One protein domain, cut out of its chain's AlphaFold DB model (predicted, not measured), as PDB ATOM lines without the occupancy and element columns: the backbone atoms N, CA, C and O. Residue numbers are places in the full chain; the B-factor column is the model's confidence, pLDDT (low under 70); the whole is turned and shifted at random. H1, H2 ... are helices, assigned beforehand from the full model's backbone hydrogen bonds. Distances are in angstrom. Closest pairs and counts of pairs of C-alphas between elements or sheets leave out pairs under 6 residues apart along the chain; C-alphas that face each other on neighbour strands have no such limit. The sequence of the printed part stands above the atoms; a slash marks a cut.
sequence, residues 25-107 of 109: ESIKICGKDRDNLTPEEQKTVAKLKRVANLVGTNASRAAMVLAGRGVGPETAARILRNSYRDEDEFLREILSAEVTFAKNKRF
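What this domain is: This is residues 25 to 107 of the 109 residues of the protein "ATP-dependent helicase" of Candidatus Methanomethylophilaceae archaeon (UniProt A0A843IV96). Two long helices, H2 and H5, are bridged by the short helix H4 between them, with the short H3 crossing H4; a small helix, H1, packs on residues 41 to 45 of H2, away from H5. The whole is loose, with a radius of gyration of the C-alphas of 14.7 A, and flat, spanning 45 by 33 by 16 A. The printed part has 83 residues with five named helices, H1 to H5 in chain order, and no named strand: its class is all helix.

Where its parts are: Find C-alpha 39 at (-31.332, 32.235, -1.719); from there H2, residues 39 to 57, runs 27.5 A to C-alpha 57 at (-27.010, 32.399, 25.466). Before it comes H1, residues 26 to 30. After it come H3, residues 59 to 67, and H4, residues 73 to 81. H5, residues 87 to 105, runs 27.0 A and ends at C-alpha 105, (-20.378, 52.677, 5.474).

How they stand to each other: Start at the hubs, H2 and H4, which touch three helices each. With residues 47 to 54 alone H2 touches H4, the same way at a shallow tilt of 22 degrees; the closest C-alphas, of Val 51 and Pro 73, are 5.6 A apart. H1 touches H2, closest at the C-alphas of Ile 29 and Glu 41, 6.7 A. H3 and H2 only just touch, with 3 pairs of C-alphas within 8 A, and only at the corner; the closest C-alphas are those of Val 55 and Ala 62, 5.3 A. H3 touches H4 at a steep tilt of 48 degrees, opposite ways, closest at the C-alphas of Val 65 and Ala 76, 5.8 A. H4 and H5 form a helical hairpin, at a shallow tilt of 27 degrees, with the C-alphas of Ile 79 and Glu 93 closest at 7.0 A. H2 and H5 are apart. In the five helices every O i to N i+4 pair is within hydrogen-bond range.

The domain as a whole: The C-alphas of Asn 36 and Arg 85 are the two farthest apart, 46.0 A. The printed part has no cut and no long link. Confidence is under 70 at residues 30 to 31 and 33 to 36.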
ATOM      1  N   GLU A  25     -39.362  43.516   7.761       73.06
ATOM      2  CA  GLU A  25     -39.726  42.672   6.619       73.06
ATOM      3  C   GLU A  25     -39.299  41.213   6.792       73.06
ATOM      4  O   GLU A  25     -39.987  40.316   6.304       73.06
ATOM      5  N   SER A  26     -38.241  40.945   7.565       72.75
ATOM      6  CA  SER A  26     -37.773  39.581   7.805       72.75
ATOM      7  C   SER A  26     -38.739  38.758   8.669       72.75
ATOM      8  O   SER A  26     -38.738  37.528   8.592       72.75
ATOM      9  N   ILE A  27     -39.668  39.413   9.382       77.12
ATOM     10  CA  ILE A  27     -40.773  38.758  10.102       77.12
ATOM     11  C   ILE A  27     -41.654  37.958   9.135       77.12
ATOM     12  O   ILE A  27     -42.077  36.849   9.460       77.12
ATOM     13  N   LYS A  28     -41.893  38.480   7.922       73.75
ATOM     14  CA  LYS A  28     -42.708  37.797   6.902       73.75
ATOM     15  C   LYS A  28     -42.045  36.505   6.420       73.75
ATOM     16  O   LYS A  28     -42.742  35.575   6.029       73.75
ATOM     17  N   ILE A  29     -40.714  36.444   6.465       73.94
ATOM     18  CA  ILE A  29     -39.925  35.292   6.018       73.94
ATOM     19  C   ILE A  29     -39.976  34.166   7.059       73.94
ATOM     20  O   ILE A  29     -40.049  32.998   6.694       73.94
ATOM     21  N   CYS A  30     -40.014  34.494   8.357       66.25
ATOM     22  CA  CYS A  30     -40.097  33.496   9.431       66.25
ATOM     23  C   CYS A  30     -41.346  32.599   9.369       66.25
ATOM     24  O   CYS A  30     -41.312  31.507   9.932       66.25
ATOM     25  N   GLY A  31     -42.424  33.046   8.717       65.75
ATOM     26  CA  GLY A  31     -43.658  32.275   8.539       65.75
ATOM     27  C   GLY A  31     -43.761  31.501   7.220       65.75
ATOM     28  O   GLY A  31     -44.759  30.813   7.022       65.75
ATOM     29  N   LYS A  32     -42.786  31.625   6.308       71.38
ATOM     30  CA  LYS A  32     -42.790  30.904   5.026       71.38
ATOM     31  C   LYS A  32     -42.259  29.480   5.179       71.38
ATOM     32  O   LYS A  32     -41.419  29.205   6.037       71.38
ATOM     33  N   ASP A  33     -42.736  28.595   4.308       64.44
ATOM     34  CA  ASP A  33     -42.270  27.213   4.250       64.44
ATOM     35  C   ASP A  33     -40.805  27.142   3.792       64.44
ATOM     36  O   ASP A  33     -40.371  27.915   2.933       64.44
ATOM     37  N   ARG A  34     -40.027  26.236   4.396       63.59
ATOM     38  CA  ARG A  34     -38.566  26.197   4.227       63.59
ATOM     39  C   ARG A  34     -38.146  25.818   2.811       63.59
ATOM     40  O   ARG A  34     -37.082  26.254   2.377       63.59
ATOM     41  N   ASP A  35     -38.977  25.054   2.112       63.25
ATOM     42  CA  ASP A  35     -38.699  24.564   0.762       63.25
ATOM     43  C   ASP A  35     -38.883  25.632  -0.326       63.25
ATOM     44  O   ASP A  35     -38.331  25.499  -1.415       63.25
ATOM     45  N   ASN A  36     -39.590  26.730  -0.037       69.44
ATOM     46  CA  ASN A  36     -39.916  27.760  -1.030       69.44
ATOM     47  C   ASN A  36     -39.187  29.097  -0.794       69.44
ATOM     48  O   ASN A  36     -39.678  30.155  -1.190       69.44
ATOM     49  N   LEU A  37     -38.038  29.062  -0.109       75.75
ATOM     50  CA  LEU A  37     -37.236  30.248   0.204       75.75
ATOM     51  C   LEU A  37     -36.240  30.554  -0.916       75.75
ATOM     52  O   LEU A  37     -35.429  29.699  -1.291       75.75
ATOM     53  N   THR A  38     -36.218  31.805  -1.375       82.62
ATOM     54  CA  THR A  38     -35.161  32.279  -2.280       82.62
ATOM     55  C   THR A  38     -33.790  32.253  -1.581       82.62
ATOM     56  O   THR A  38     -33.715  32.293  -0.346       82.62
ATOM     57  N   PRO A  39     -32.667  32.224  -2.325       82.44
ATOM     58  CA  PRO A  39     -31.332  32.235  -1.719       82.44
ATOM     59  C   PRO A  39     -31.099  33.423  -0.763       82.44
ATOM     60  O   PRO A  39     -30.359  33.309   0.216       82.44
ATOM     61  N   GLU A  40     -31.735  34.565  -1.021       81.25
ATOM     62  CA  GLU A  40     -31.668  35.766  -0.178       81.25
ATOM     63  C   GLU A  40     -32.475  35.609   1.118       81.25
ATOM     64  O   GLU A  40     -32.010  35.959   2.210       81.25
ATOM     65  N   GLU A  41     -33.661  35.010   1.026       81.56
ATOM     66  CA  GLU A  41     -34.486  34.692   2.188       81.56
ATOM     67  C   GLU A  41     -33.804  33.650   3.083       81.56
ATOM     68  O   GLU A  41     -33.789  33.806   4.305       81.56
ATOM     69  N   GLN A  42     -33.143  32.643   2.504       83.00
ATOM     70  CA  GLN A  42     -32.372  31.652   3.263       83.00
ATOM     71  C   GLN A  42     -31.235  32.296   4.068       83.00
ATOM     72  O   GLN A  42     -31.059  31.981   5.251       83.00
ATOM     73  N   LYS A  43     -30.492  33.241   3.470       83.69
ATOM     74  CA  LYS A  43     -29.464  34.020   4.185       83.69
ATOM     75  C   LYS A  43     -30.070  34.809   5.343       83.69
ATOM     76  O   LYS A  43     -29.495  34.841   6.434       83.69
ATOM     77  N   THR A  44     -31.243  35.396   5.133       84.00
ATOM     78  CA  THR A  44     -31.954  36.158   6.165       84.00
ATOM     79  C   THR A  44     -32.409  35.255   7.312       84.00
ATOM     80  O   THR A  44     -32.139  35.554   8.473       84.00
ATOM     81  N   VAL A  45     -32.985  34.086   7.021       84.94
ATOM     82  CA  VAL A  45     -33.363  33.095   8.043       84.94
ATOM     83  C   VAL A  45     -32.141  32.608   8.825       84.94
ATOM     84  O   VAL A  45     -32.195  32.494  10.052       84.94
ATOM     85  N   ALA A  46     -31.018  32.347   8.152       86.06
ATOM     86  CA  ALA A  46     -29.775  31.963   8.816       86.06
ATOM     87  C   ALA A  46     -29.264  33.071   9.754       86.06
ATOM     88  O   ALA A  46     -28.858  32.788  10.884       86.06
ATOM     89  N   LYS A  47     -29.343  34.336   9.321       86.88
ATOM     90  CA  LYS A  47     -29.012  35.514  10.134       86.88
ATOM     91  C   LYS A  47     -29.891  35.586  11.387       86.88
ATOM     92  O   LYS A  47     -29.357  35.711  12.486       86.88
ATOM     93  N   LEU A  48     -31.209  35.432  11.242       87.00
ATOM     94  CA  LEU A  48     -32.160  35.464  12.360       87.00
ATOM     95  C   LEU A  48     -31.931  34.332  13.361       87.00
ATOM     96  O   LEU A  48     -31.923  34.574  14.566       87.00
ATOM     97  N   LYS A  49     -31.663  33.113  12.883       87.50
ATOM     98  CA  LYS A  49     -31.313  31.979  13.752       87.50
ATOM     99  C   LYS A  49     -30.056  32.256  14.576       87.50
ATOM    100  O   LYS A  49     -30.025  31.954  15.765       87.50
ATOM    101  N   ARG A  50     -29.028  32.863  13.970       88.31
ATOM    102  CA  ARG A  50     -27.809  33.259  14.698       88.31
ATOM    103  C   ARG A  50     -28.114  34.296  15.775       88.31
ATOM    104  O   ARG A  50     -27.627  34.150  16.890       88.31
ATOM    105  N   VAL A  51     -28.936  35.300  15.463       88.62
ATOM    106  CA  VAL A  51     -29.380  36.292  16.453       88.62
ATOM    107  C   VAL A  51     -30.125  35.613  17.601       88.62
ATOM    108  O   VAL A  51     -29.795  35.863  18.755       88.62
ATOM    109  N   ALA A  52     -31.071  34.721  17.305       88.31
ATOM    110  CA  ALA A  52     -31.835  34.019  18.331       88.31
ATOM    111  C   ALA A  52     -30.946  33.186  19.264       88.31
ATOM    112  O   ALA A  52     -31.126  33.215  20.477       88.31
ATOM    113  N   ASN A  53     -29.940  32.501  18.714       88.75
ATOM    114  CA  ASN A  53     -28.972  31.757  19.518       88.75
ATOM    115  C   ASN A  53     -28.147  32.681  20.426       88.75
ATOM    116  O   ASN A  53     -27.971  32.377  21.602       88.75
ATOM    117  N   LEU A  54     -27.671  33.821  19.913       87.94
ATOM    118  CA  LEU A  54     -26.906  34.789  20.712       87.94
ATOM    119  C   LEU A  54     -27.719  35.338  21.884       87.94
ATOM    120  O   LEU A  54     -27.202  35.461  22.994       87.94
ATOM    121  N   VAL A  55     -28.987  35.649  21.627       88.31
ATOM    122  CA  VAL A  55     -29.928  36.143  22.631       88.31
ATOM    123  C   VAL A  55     -30.248  35.054  23.656       88.31
ATOM    124  O   VAL A  55     -30.257  35.340  24.847       88.31
ATOM    125  N   GLY A  56     -30.423  33.802  23.229       85.31
ATOM    126  CA  GLY A  56     -30.628  32.676  24.142       85.31
ATOM    127  C   GLY A  56     -29.446  32.435  25.089       85.31
ATOM    128  O   GLY A  56     -29.656  32.141  26.259       85.31
ATOM    129  N   THR A  57     -28.203  32.593  24.618       84.62
ATOM    130  CA  THR A  57     -27.010  32.399  25.466       84.62
ATOM    131  C   THR A  57     -26.705  33.600  26.365       84.62
ATOM    132  O   THR A  57     -26.240  33.419  27.484       84.62
ATOM    133  N   ASN A  58     -26.926  34.830  25.886       80.38
ATOM    134  CA  ASN A  58     -26.454  36.054  26.541       80.38
ATOM    135  C   ASN A  58     -27.545  37.135  26.618       80.38
ATOM    136  O   ASN A  58     -27.275  38.282  26.277       80.38
ATOM    137  N   ALA A  59     -28.767  36.793  27.035       78.69
ATOM    138  CA  ALA A  59     -29.980  37.620  26.913       78.69
ATOM    139  C   ALA A  59     -29.782  39.144  27.059       78.69
ATOM    140  O   ALA A  59     -29.929  39.886  26.082       78.69
ATOM    141  N   SER A  60     -29.414  39.625  28.250       84.00
ATOM    142  CA  SER A  60     -29.321  41.064  28.538       84.00
ATOM    143  C   SER A  60     -28.189  41.758  27.774       84.00
ATOM    144  O   SER A  60     -28.392  42.826  27.193       84.00
ATOM    145  N   ARG A  61     -27.007  41.137  27.717       87.62
ATOM    146  CA  ARG A  61     -25.843  41.680  27.002       87.62
ATOM    147  C   ARG A  61     -26.059  41.667  25.491       87.62
ATOM    148  O   ARG A  61     -25.749  42.645  24.823       87.62
ATOM    149  N   ALA A  62     -26.642  40.603  24.950       88.69
ATOM    150  CA  ALA A  62     -26.954  40.489  23.532       88.69
ATOM    151  C   ALA A  62     -27.941  41.565  23.087       88.69
ATOM    152  O   ALA A  62     -27.746  42.149  22.024       88.69
ATOM    153  N   ALA A  63     -28.946  41.881  23.911       87.44
ATOM    154  CA  ALA A  63     -29.865  42.978  23.634       87.44
ATOM    155  C   ALA A  63     -29.145  44.330  23.520       87.44
ATOM    156  O   ALA A  63     -29.402  45.068  22.571       87.44
ATOM    157  N   MET A  64     -28.200  44.621  24.421       88.62
ATOM    158  CA  MET A  64     -27.406  45.855  24.362       88.62
ATOM    159  C   MET A  64     -26.534  45.928  23.105       88.62
ATOM    160  O   MET A  64     -26.563  46.928  22.394       88.62
ATOM    161  N   VAL A  65     -25.805  44.858  22.775       91.25
ATOM    162  CA  VAL A  65     -24.933  44.850  21.588       91.25
ATOM    163  C   VAL A  65     -25.744  44.976  20.299       91.25
ATOM    164  O   VAL A  65     -25.375  45.719  19.391       91.25
ATOM    165  N   LEU A  66     -26.867  44.260  20.211       88.44
ATOM    166  CA  LEU A  66     -27.737  44.291  19.039       88.44
ATOM    167  C   LEU A  66     -28.505  45.607  18.910       88.44
ATOM    168  O   LEU A  66     -28.914  45.931  17.799       88.44
ATOM    169  N   ALA A  67     -28.669  46.387  19.981       87.75
ATOM    170  CA  ALA A  67     -29.202  47.744  19.889       87.75
ATOM    171  C   ALA A  67     -28.246  48.694  19.141       87.75
ATOM    172  O   ALA A  67     -28.710  49.635  18.496       87.75
ATOM    173  N   GLY A  68     -26.938  48.406  19.144       86.81
ATOM    174  CA  GLY A  68     -25.925  49.228  18.484       86.81
ATOM    175  C   GLY A  68     -26.143  49.364  16.972       86.81
ATOM    176  O   GLY A  68     -26.423  48.393  16.258       86.81
ATOM    177  N   ARG A  69     -26.017  50.575  16.431       85.31
ATOM    178  CA  ARG A  69     -26.240  50.892  15.017       85.31
ATOM    179  C   ARG A  69     -25.188  50.228  14.129       85.31
ATOM    180  O   ARG A  69     -23.989  50.362  14.333       85.31
ATOM    181  N   GLY A  70     -25.646  49.499  13.109       84.00
ATOM    182  CA  GLY A  70     -24.745  48.779  12.200       84.00
ATOM    183  C   GLY A  70     -24.099  47.517  12.778       84.00
ATOM    184  O   GLY A  70     -23.397  46.806  12.065       84.00
ATOM    185  N   VAL A  71     -24.390  47.180  14.036       87.88
ATOM    186  CA  VAL A  71     -23.968  45.914  14.632       87.88
ATOM    187  C   VAL A  71     -24.859  44.786  14.102       87.88
ATOM    188  O   VAL A  71     -26.086  44.816  14.253       87.88
ATOM    189  N   GLY A  72     -24.240  43.823  13.416       86.00
ATOM    190  CA  GLY A  72     -24.869  42.591  12.937       86.00
ATOM    191  C   GLY A  72     -24.609  41.402  13.870       86.00
ATOM    192  O   GLY A  72     -23.876  41.540  14.848       86.00
ATOM    193  N   PRO A  73     -25.154  40.208  13.568       87.75
ATOM    194  CA  PRO A  73     -24.969  39.024  14.409       87.75
ATOM    195  C   PRO A  73     -23.508  38.592  14.544       87.75
ATOM    196  O   PRO A  73     -23.123  38.081  15.586       87.75
ATOM    197  N   GLU A  74     -22.681  38.796  13.519       88.50
ATOM    198  CA  GLU A  74     -21.269  38.394  13.557       88.50
ATOM    199  C   GLU A  74     -20.450  39.313  14.466       88.50
ATOM    200  O   GLU A  74     -19.732  38.841  15.347       88.50
ATOM    201  N   THR A  75     -20.634  40.627  14.327       89.75
ATOM    202  CA  THR A  75     -20.043  41.621  15.231       89.75
ATOM    203  C   THR A  75     -20.541  41.425  16.660       89.75
ATOM    204  O   THR A  75     -19.745  41.446  17.593       89.75
ATOM    205  N   ALA A  76     -21.837  41.150  16.835       90.62
ATOM    206  CA  ALA A  76     -22.404  40.872  18.146       90.62
ATOM    207  C   ALA A  76     -21.797  39.617  18.783       90.62
ATOM    208  O   ALA A  76     -21.396  39.653  19.942       90.62
ATOM    209  N   ALA A  77     -21.648  38.532  18.019       90.44
ATOM    210  CA  ALA A  77     -20.993  37.315  18.487       90.44
ATOM    211  C   ALA A  77     -19.536  37.558  18.904       90.44
ATOM    212  O   ALA A  77     -19.070  36.952  19.867       90.44
ATOM    213  N   ARG A  78     -18.815  38.435  18.194       90.62
ATOM    214  CA  ARG A  78     -17.433  38.798  18.529       90.62
ATOM    215  C   ARG A  78     -17.352  39.545  19.858       90.62
ATOM    216  O   ARG A  78     -16.546  39.160  20.697       90.62
ATOM    217  N   ILE A  79     -18.189  40.564  20.044       90.31
ATOM    218  CA  ILE A  79     -18.232  41.355  21.284       90.31
ATOM    219  C   ILE A  79     -18.623  40.440  22.453       90.31
ATOM    220  O   ILE A  79     -17.917  40.368  23.447       90.31
ATOM    221  N   LEU A  80     -19.683  39.640  22.307       88.56
ATOM    222  CA  LEU A  80     -20.175  38.761  23.376       88.56
ATOM    223  C   LEU A  80     -19.232  37.601  23.732       88.56
ATOM    224  O   LEU A  80     -19.358  37.037  24.816       88.56
ATOM    225  N   ARG A  81     -18.316  37.213  22.836       88.19
ATOM    226  CA  ARG A  81     -17.303  36.183  23.115       88.19
ATOM    227  C   ARG A  81     -16.190  36.709  24.020       88.19
ATOM    228  O   ARG A  81     -15.534  35.911  24.687       88.19
ATOM    229  N   ASN A  82     -15.951  38.017  24.012       87.50
ATOM    230  CA  ASN A  82     -14.903  38.610  24.821       87.50
ATOM    231  C   ASN A  82     -15.355  38.724  26.283       87.50
ATOM    232  O   ASN A  82     -16.524  38.977  26.572       87.50
ATOM    233  N   SER A  83     -14.415  38.536  27.208       82.56
ATOM    234  CA  SER A  83     -14.658  38.793  28.625       82.56
ATOM    235  C   SER A  83     -14.255  40.227  28.946       82.56
ATOM    236  O   SER A  83     -13.135  40.631  28.633       82.56
ATOM    237  N   TYR A  84     -15.163  40.976  29.560       88.25
ATOM    238  CA  TYR A  84     -14.964  42.368  29.956       88.25
ATOM    239  C   TYR A  84     -14.844  42.454  31.466       88.25
ATOM    240  O   TYR A  84     -15.565  41.754  32.184       88.25
ATOM    241  N   ARG A  85     -13.932  43.302  31.944       84.12
ATOM    242  CA  ARG A  85     -13.720  43.493  33.385       84.12
ATOM    243  C   ARG A  85     -14.822  44.337  34.007       84.12
ATOM    244  O   ARG A  85     -15.187  44.089  35.148       84.12
ATOM    245  N   ASP A  86     -15.336  45.293  33.240       90.19
ATOM    246  CA  ASP A  86     -16.349  46.244  33.680       90.19
ATOM    247  C   ASP A  86     -17.369  46.537  32.567       90.19
ATOM    248  O   ASP A  86     -17.123  46.263  31.386       90.19
ATOM    249  N   GLU A  87     -18.521  47.096  32.933       87.06
ATOM    250  CA  GLU A  87     -19.579  47.463  31.987       87.06
ATOM    251  C   GLU A  87     -19.130  48.603  31.063       87.06
ATOM    252  O   GLU A  87     -19.405  48.578  29.864       87.06
ATOM    253  N   ASP A  88     -18.331  49.537  31.580       90.25
ATOM    254  CA  ASP A  88     -17.706  50.607  30.801       90.25
ATOM    255  C   ASP A  88     -16.864  50.085  29.622       90.25
ATOM    256  O   ASP A  88     -16.880  50.644  28.524       90.25
ATOM    257  N   GLU A  89     -16.102  49.006  29.829       90.81
ATOM    258  CA  GLU A  89     -15.276  48.394  28.781       90.81
ATOM    259  C   GLU A  89     -16.149  47.753  27.696       90.81
ATOM    260  O   GLU A  89     -15.898  47.918  26.501       90.81
ATOM    261  N   PHE A  90     -17.228  47.094  28.113       90.62
ATOM    262  CA  PHE A  90     -18.209  46.506  27.210       90.62
ATOM    263  C   PHE A  90     -18.917  47.565  26.353       90.62
ATOM    264  O   PHE A  90     -19.022  47.408  25.134       90.62
ATOM    265  N   LEU A  91     -19.351  48.674  26.959       90.88
ATOM    266  CA  LEU A  91     -19.988  49.780  26.240       90.88
ATOM    267  C   LEU A  91     -19.024  50.455  25.254       90.88
ATOM    268  O   LEU A  91     -19.426  50.789  24.137       90.88
ATOM    269  N   ARG A  92     -17.740  50.603  25.616       92.06
ATOM    270  CA  ARG A  92     -16.708  51.120  24.698       92.06
ATOM    271  C   ARG A  92     -16.529  50.235  23.470       92.06
ATOM    272  O   ARG A  92     -16.386  50.769  22.371       92.06
ATOM    273  N   GLU A  93     -16.580  48.915  23.620       92.56
ATOM    274  CA  GLU A  93     -16.496  48.008  22.471       92.56
ATOM    275  C   GLU A  93     -17.713  48.109  21.550       92.56
ATOM    276  O   GLU A  93     -17.557  48.113  20.325       92.56
ATOM    277  N   ILE A  94     -18.920  48.254  22.109       92.25
ATOM    278  CA  ILE A  94     -20.126  48.499  21.304       92.25
ATOM    279  C   ILE A  94     -19.963  49.803  20.513       92.25
ATOM    280  O   ILE A  94     -20.152  49.808  19.297       92.25
ATOM    281  N   LEU A  95     -19.532  50.882  21.172       91.69
ATOM    282  CA  LEU A  95     -19.303  52.177  20.530       91.69
ATOM    283  C   LEU A  95     -18.221  52.098  19.439       91.69
ATOM    284  O   LEU A  95     -18.382  52.648  18.352       91.69
ATOM    285  N   SER A  96     -17.131  51.375  19.695       91.38
ATOM    286  CA  SER A  96     -16.064  51.136  18.717       91.38
ATOM    287  C   SER A  96     -16.592  50.423  17.467       91.38
ATOM    288  O   SER A  96     -16.262  50.800  16.335       91.38
ATOM    289  N   ALA A  97     -17.482  49.442  17.646       91.44
ATOM    290  CA  ALA A  97     -18.134  48.752  16.540       91.44
ATOM    291  C   ALA A  97     -19.061  49.680  15.736       91.44
ATOM    292  O   ALA A  97     -19.029  49.646  14.502       91.44
ATOM    293  N   GLU A  98     -19.834  50.546  16.399       90.75
ATOM    294  CA  GLU A  98     -20.676  51.547  15.728       90.75
ATOM    295  C   GLU A  98     -19.848  52.555  14.923       90.75
ATOM    296  O   GLU A  98     -20.162  52.836  13.765       90.75
ATOM    297  N   VAL A  99     -18.760  53.072  15.504       91.25
ATOM    298  CA  VAL A  99     -17.838  53.996  14.829       91.25
ATOM    299  C   VAL A  99     -17.199  53.326  13.616       91.25
ATOM    300  O   VAL A  99     -17.112  53.934  12.550       91.25
ATOM    301  N   THR A 100     -16.775  52.069  13.751       89.31
ATOM    302  CA  THR A 100     -16.211  51.290  12.640       89.31
ATOM    303  C   THR A 100     -17.222  51.137  11.507       89.31
ATOM    304  O   THR A 100     -16.886  51.368  10.344       89.31
ATOM    305  N   PHE A 101     -18.477  50.818  11.836       87.31
ATOM    306  CA  PHE A 101     -19.550  50.762  10.850       87.31
ATOM    307  C   PHE A 101     -19.776  52.123  10.186       87.31
ATOM    308  O   PHE A 101     -19.817  52.201   8.963       87.31
ATOM    309  N   ALA A 102     -19.871  53.206  10.961       87.31
ATOM    310  CA  ALA A 102     -20.088  54.552  10.435       87.31
ATOM    311  C   ALA A 102     -18.962  55.007   9.491       87.31
ATOM    312  O   ALA A 102     -19.240  55.592   8.445       87.31
ATOM    313  N   LYS A 103     -17.702  54.695   9.826       87.25
ATOM    314  CA  LYS A 103     -16.527  54.988   8.990       87.25
ATOM    315  C   LYS A 103     -16.549  54.210   7.676       87.25
ATOM    316  O   LYS A 103     -16.350  54.798   6.617       87.25
ATOM    317  N   ASN A 104     -16.809  52.905   7.743       84.81
ATOM    318  CA  ASN A 104     -16.735  52.028   6.574       84.81
ATOM    319  C   ASN A 104     -17.980  52.096   5.690       84.81
ATOM    320  O   ASN A 104     -17.884  51.817   4.501       84.81
ATOM    321  N   LYS A 105     -19.126  52.537   6.228       77.12
ATOM    322  CA  LYS A 105     -20.378  52.677   5.474       77.12
ATOM    323  C   LYS A 105     -20.216  53.542   4.219       77.12
ATOM    324  O   LYS A 105     -20.859  53.261   3.219       77.12
ATOM    325  N   ARG A 106     -19.355  54.567   4.254       76.12
ATOM    326  CA  ARG A 106     -19.090  55.443   3.097       76.12
ATOM    327  C   ARG A 106     -18.442  54.711   1.911       76.12
ATOM    328  O   ARG A 106     -18.521  55.205   0.797       76.12
ATOM    329  N   PHE A 107     -17.795  53.574   2.151       75.81
ATOM    330  CA  PHE A 107     -17.096  52.789   1.131       75.81
ATOM    331  C   PHE A 107     -17.905  51.581   0.640       75.81
ATOM    332  O   PHE A 107     -17.380  50.779  -0.124       75.81
TER     333      PHE A 107